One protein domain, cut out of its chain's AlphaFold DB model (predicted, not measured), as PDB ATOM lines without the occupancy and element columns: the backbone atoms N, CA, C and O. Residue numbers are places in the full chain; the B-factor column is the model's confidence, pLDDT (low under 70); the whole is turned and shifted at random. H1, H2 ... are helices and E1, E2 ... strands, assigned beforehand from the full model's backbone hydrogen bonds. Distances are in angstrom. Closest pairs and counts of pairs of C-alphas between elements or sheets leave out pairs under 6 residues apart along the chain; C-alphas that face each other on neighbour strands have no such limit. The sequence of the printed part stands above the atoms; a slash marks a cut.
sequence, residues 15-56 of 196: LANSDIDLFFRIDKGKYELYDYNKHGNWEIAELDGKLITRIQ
ATOM      1  N   LEU A  15      44.394 -12.530   1.604       74.75
ATOM      2  CA  LEU A  15      44.908 -11.651   2.650       74.75
ATOM      3  C   LEU A  15      43.827 -10.647   3.066       74.75
ATOM      4  O   LEU A  15      43.068 -10.152   2.226       74.75
ATOM      5  N   ALA A  16      43.752 -10.364   4.364       72.12
ATOM      6  CA  ALA A  16      42.830  -9.395   4.948       72.12
ATOM      7  C   ALA A  16      43.468  -7.997   5.018       72.12
ATOM      8  O   ALA A  16      43.629  -7.433   6.098       72.12
ATOM      9  N   ASN A  17      43.879  -7.473   3.859       70.44
ATOM     10  CA  ASN A  17      44.616  -6.215   3.705       70.44
ATOM     11  C   ASN A  17      43.949  -5.232   2.724       70.44
ATOM     12  O   ASN A  17      44.629  -4.445   2.070       70.44
ATOM     13  N   SER A  18      42.627  -5.307   2.583       68.44
ATOM     14  CA  SER A  18      41.859  -4.520   1.613       68.44
ATOM     15  C   SER A  18      40.883  -3.559   2.292       68.44
ATOM     16  O   SER A  18      40.619  -3.674   3.488       68.44
ATOM     17  N   ASP A  19      40.272  -2.659   1.518       68.81
ATOM     18  CA  ASP A  19      39.329  -1.637   2.011       68.81
ATOM     19  C   ASP A  19      38.069  -2.205   2.696       68.81
ATOM     20  O   ASP A  19      37.293  -1.465   3.298       68.81
ATOM     21  N   ILE A  20      37.844  -3.519   2.615       69.81
ATOM     22  CA  ILE A  20      36.743  -4.218   3.295       69.81
ATOM     23  C   ILE A  20      37.139  -4.781   4.671       69.81
ATOM     24  O   ILE A  20      36.278  -5.271   5.402       69.81
ATOM     25  N   ASP A  21      38.413  -4.690   5.061       73.62
ATOM     26  CA  ASP A  21      38.966  -5.224   6.313       73.62
ATOM     27  C   ASP A  21      39.034  -4.153   7.422       73.62
ATOM     28  O   ASP A  21      40.010  -4.041   8.155       73.62
ATOM     29  N   LEU A  22      37.978  -3.341   7.546       75.56
ATOM     30  CA  LEU A  22      37.964  -2.145   8.406       75.56
ATOM     31  C   LEU A  22      37.712  -2.422   9.891       75.56
ATOM     32  O   LEU A  22      38.044  -1.586  10.729       75.56
ATOM     33  N   PHE A  23      37.092  -3.554  10.235       75.69
ATOM     34  CA  PHE A  23      36.643  -3.830  11.600       75.69
ATOM     35  C   PHE A  23      37.207  -5.143  12.143       75.69
ATOM     36  O   PHE A  23      37.137  -6.195  11.504       75.69
ATOM     37  N   PHE A  24      37.691  -5.090  13.380       75.12
ATOM     38  CA  PHE A  24      38.143  -6.231  14.160       75.12
ATOM     39  C   PHE A  24      37.086  -6.619  15.202       75.12
ATOM     40  O   PHE A  24      36.578  -5.772  15.936       75.12
ATOM     41  N   ARG A  25      36.717  -7.907  15.275       77.75
ATOM     42  CA  ARG A  25      35.719  -8.396  16.244       77.75
ATOM     43  C   ARG A  25      36.408  -8.811  17.540       77.75
ATOM     44  O   ARG A  25      37.080  -9.837  17.560       77.75
ATOM     45  N   ILE A  26      36.158  -8.071  18.614       78.62
ATOM     46  CA  ILE A  26      36.714  -8.342  19.949       78.62
ATOM     47  C   ILE A  26      35.864  -9.325  20.764       78.62
ATOM     48  O   ILE A  26      36.393 -10.078  21.571       78.62
ATOM     49  N   ASP A  27      34.547  -9.342  20.545       70.69
ATOM     50  CA  ASP A  27      33.590 -10.210  21.243       70.69
ATOM     51  C   ASP A  27      32.308 -10.356  20.397       70.69
ATOM     52  O   ASP A  27      32.142  -9.699  19.363       70.69
ATOM     53  N   LYS A  28      31.369 -11.219  20.796       75.88
ATOM     54  CA  LYS A  28      30.092 -11.406  20.100       75.88
ATOM     55  C   LYS A  28      29.334 -10.075  20.002       75.88
ATOM     56  O   LYS A  28      28.809  -9.564  20.984       75.88
ATOM     57  N   GLY A  29      29.257  -9.536  18.785       74.00
ATOM     58  CA  GLY A  29      28.564  -8.277  18.492       74.00
ATOM     59  C   GLY A  29      29.338  -7.007  18.857       74.00
ATOM     60  O   GLY A  29      28.792  -5.923  18.688       74.00
ATOM     61  N   LYS A  30      30.590  -7.113  19.322       73.88
ATOM     62  CA  LYS A  30      31.453  -5.960  19.609       73.88
ATOM     63  C   LYS A  30      32.610  -5.905  18.621       73.88
ATOM     64  O   LYS A  30      33.319  -6.896  18.431       73.88
ATOM     65  N   TYR A  31      32.794  -4.732  18.028       80.25
ATOM     66  CA  TYR A  31      33.794  -4.475  17.001       80.25
ATOM     67  C   TYR A  31      34.572  -3.203  17.331       80.25
ATOM     68  O   TYR A  31      34.019  -2.278  17.925       80.25
ATOM     69  N   GLU A  32      35.828  -3.153  16.914       82.94
ATOM     70  CA  GLU A  32      36.655  -1.946  16.883       82.94
ATOM     71  C   GLU A  32      37.282  -1.779  15.496       82.94
ATOM     72  O   GLU A  32      37.201  -2.691  14.671       82.94
ATOM     73  N   LEU A  33      37.863  -0.614  15.204       76.12
ATOM     74  CA  LEU A  33      38.575  -0.419  13.941       76.12
ATOM     75  C   LEU A  33      39.794  -1.340  13.882       76.12
ATOM     76  O   LEU A  33      40.510  -1.516  14.869       76.12
ATOM     77  N   TYR A  34      40.010  -1.937  12.717       73.75
ATOM     78  CA  TYR A  34      41.173  -2.766  12.481       73.75
ATOM     79  C   TYR A  34      42.430  -1.897  12.460       73.75
ATOM     80  O   TYR A  34      42.646  -1.086  11.565       73.75
ATOM     81  N   ASP A  35      43.250  -2.092  13.480       71.00
ATOM     82  CA  ASP A  35      44.622  -1.613  13.554       71.00
ATOM     83  C   ASP A  35      45.582  -2.778  13.270       71.00
ATOM     84  O   ASP A  35      45.544  -3.797  13.965       71.00
ATOM     85  N   TYR A  36      46.424  -2.620  12.248       64.56
ATOM     86  CA  TYR A  36      47.438  -3.600  11.861       64.56
ATOM     87  C   TYR A  36      48.401  -3.928  13.013       64.56
ATOM     88  O   TYR A  36      48.652  -5.099  13.282       64.56
ATOM     89  N   ASN A  37      48.874  -2.913  13.741       66.62
ATOM     90  CA  ASN A  37      49.864  -3.069  14.810       66.62
ATOM     91  C   ASN A  37      49.281  -3.769  16.039       66.62
ATOM     92  O   ASN A  37      49.993  -4.433  16.785       66.62
ATOM     93  N   LYS A  38      47.976  -3.606  16.270       72.38
ATOM     94  CA  LYS A  38      47.285  -4.207  17.415       72.38
ATOM     95  C   LYS A  38      46.803  -5.626  17.130       72.38
ATOM     96  O   LYS A  38      46.792  -6.463  18.029       72.38
ATOM     97  N   HIS A  39      46.334  -5.877  15.910       76.00
ATOM     98  CA  HIS A  39      45.622  -7.110  15.587       76.00
ATOM     99  C   HIS A  39      46.441  -8.093  14.747       76.00
ATOM    100  O   HIS A  39      46.036  -9.250  14.669       76.00
ATOM    101  N   GLY A  40      47.555  -7.668  14.142       72.56
ATOM    102  CA  GLY A  40      48.414  -8.495  13.290       72.56
ATOM    103  C   GLY A  40      47.840  -8.729  11.891       72.56
ATOM    104  O   GLY A  40      46.680  -8.416  11.633       72.56
ATOM    105  N   ASN A  41      48.642  -9.293  10.980       75.94
ATOM    106  CA  ASN A  41      48.207  -9.580   9.612       75.94
ATOM    107  C   ASN A  41      47.374 -10.866   9.561       75.94
ATOM    108  O   ASN A  41      47.814 -11.925  10.006       75.94
ATOM    109  N   TRP A  42      46.173 -10.795   8.996       77.69
ATOM    110  CA  TRP A  42      45.265 -11.940   8.934       77.69
ATOM    111  C   TRP A  42      45.113 -12.448   7.513       77.69
ATOM    112  O   TRP A  42      45.080 -11.679   6.552       77.69
ATOM    113  N   GLU A  43      44.881 -13.747   7.395       81.06
ATOM    114  CA  GLU A  43      44.437 -14.352   6.153       81.06
ATOM    115  C   GLU A  43      43.195 -15.215   6.354       81.06
ATOM    116  O   GLU A  43      42.935 -15.776   7.426       81.06
ATOM    117  N   ILE A  44      42.421 -15.308   5.278       81.19
ATOM    118  CA  ILE A  44      41.437 -16.358   5.080       81.19
ATOM    119  C   ILE A  44      42.161 -17.455   4.309       81.19
ATOM    120  O   ILE A  44      42.554 -17.242   3.163       81.19
ATOM    121  N   ALA A  45      42.347 -18.604   4.943       79.25
ATOM    122  CA  ALA A  45      42.978 -19.776   4.354       79.25
ATOM    123  C   ALA A  45      41.934 -20.872   4.125       79.25
ATOM    124  O   ALA A  45      40.898 -20.903   4.789       79.25
ATOM    125  N   GLU A  46      42.209 -21.785   3.200       81.25
ATOM    126  CA  GLU A  46      41.417 -23.000   3.028       81.25
ATOM    127  C   GLU A  46      42.137 -24.170   3.693       81.25
ATOM    128  O   GLU A  46      43.313 -24.419   3.429       81.25
ATOM    129  N   LEU A  47      41.424 -24.875   4.566       75.94
ATOM    130  CA  LEU A  47      41.887 -26.098   5.206       75.94
ATOM    131  C   LEU A  47      40.759 -27.127   5.139       75.94
ATOM    132  O   LEU A  47      39.644 -26.857   5.585       75.94
ATOM    133  N   ASP A  48      41.036 -28.285   4.541       79.75
ATOM    134  CA  ASP A  48      40.076 -29.384   4.364       79.75
ATOM    135  C   ASP A  48      38.736 -28.950   3.733       79.75
ATOM    136  O   ASP A  48      37.652 -29.349   4.170       79.75
ATOM    137  N   GLY A  49      38.797 -28.079   2.718       75.56
ATOM    138  CA  GLY A  49      37.617 -27.562   2.012       75.56
ATOM    139  C   GLY A  49      36.777 -26.567   2.820       75.56
ATOM    140  O   GLY A  49      35.654 -26.243   2.429       75.56
ATOM    141  N   LYS A  50      37.286 -26.085   3.961       76.69
ATOM    142  CA  LYS A  50      36.647 -25.059   4.793       76.69
ATOM    143  C   LYS A  50      37.527 -23.822   4.885       76.69
ATOM    144  O   LYS A  50      38.736 -23.909   5.079       76.69
ATOM    145  N   LEU A  51      36.895 -22.654   4.796       74.75
ATOM    146  CA  LEU A  51      37.578 -21.386   5.011       74.75
ATOM    147  C   LEU A  51      37.764 -21.141   6.507       74.75
ATOM    148  O   LEU A  51      36.800 -21.161   7.274       74.75
ATOM    149  N   ILE A  52      39.004 -20.880   6.899       75.75
ATOM    150  CA  ILE A  52      39.403 -20.553   8.263       75.75
ATOM    151  C   ILE A  52      40.103 -19.197   8.290       75.75
ATOM    152  O   ILE A  52      40.723 -18.777   7.317       75.75
ATOM    153  N   THR A  53      40.026 -18.510   9.425       68.31
ATOM    154  CA  THR A  53      40.813 -17.299   9.683       68.31
ATOM    155  C   THR A  53      42.017 -17.656  10.536       68.31
ATOM    156  O   THR A  53      41.833 -18.213  11.624       68.31
ATOM    157  N   ARG A  54      43.215 -17.271  10.109       76.25
ATOM    158  CA  ARG A  54      44.413 -17.353  10.947       76.25
ATOM    159  C   ARG A  54      45.217 -16.065  10.858       76.25
ATOM    160  O   ARG A  54      45.158 -15.361   9.850       76.25
ATOM    161  N   ILE A  55      45.919 -15.761  11.940       68.75
ATOM    162  CA  ILE A  55      46.994 -14.776  11.907       68.75
ATOM    163  C   ILE A  55      48.081 -15.403  11.040       68.75
ATOM    164  O   ILE A  55      48.378 -16.591  11.182       68.75
ATOM    165  N   GLN A  56      48.608 -14.641  10.094       71.56
ATOM    166  CA  GLN A  56      49.827 -15.023   9.409       71.56
ATOM    167  C   GLN A  56      50.924 -15.020  10.475       71.56
ATOM    168  O   GLN A  56      51.316 -13.950  10.930       71.56
TER     169      GLN A  56
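This is residues 15 to 56 of the 196 residues of the protein "Endonuclease NucS" of Candidatus Heimdallarchaeota archaeon LC_3 (UniProt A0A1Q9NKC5). What shape is this? Two separate two-stranded antiparallel hairpins, E3 with E4 and E1 with E2, make the arms of a loose V, with short H1 between them. What is printed? The printed part has 42 residues, with one named helix and four named strands in the order E1, E2, H1, E3, E4; the class is mostly strand, as strands hold 21 of the 25 residues in named elements. They are only just loose, close to compact: radius of gyration of the C-alphas 11.1 A, spans 30 by 22 by 17 A.

Where is the larger hairpin? E3, residues 42 to 47, begins at C-alpha 42 (45.265, -11.940, 8.934) and measures 15.0 A; E4, residues 50 to 55, measures 16.2 A and ends at C-alpha 55 (46.994, -14.776, 11.907). What else? E1 is residues 23 to 27, 12.0 A; E2 is 30 to 33; H1 is 36 to 39.

How do strands pair? Hairpin E3 and E4 is antiparallel at 146 degrees, N 45 and O 52 within hydrogen-bond range at 2.9 A. Hairpin E1 and E2 is antiparallel at 148 degrees, N 24 and O 32 likewise at 2.8 A. What stays apart? E1 and E2 are apart from E3 and E4. And H1? The closest C-alphas of E1 and H1, Phe 24 and His 39, are 7.7 A apart. H1 is too short for an O i to N i+4 pair; its one O i to N i+3 pair is out of range.

How large? The farthest C-alphas, Leu 33 and Asp 48, are 30.5 A apart. Any cut or weakness? The printed part has no cut and its four links are tight; pLDDT is under 70 at residues 18 to 20, 36 to 37, 53 and 55.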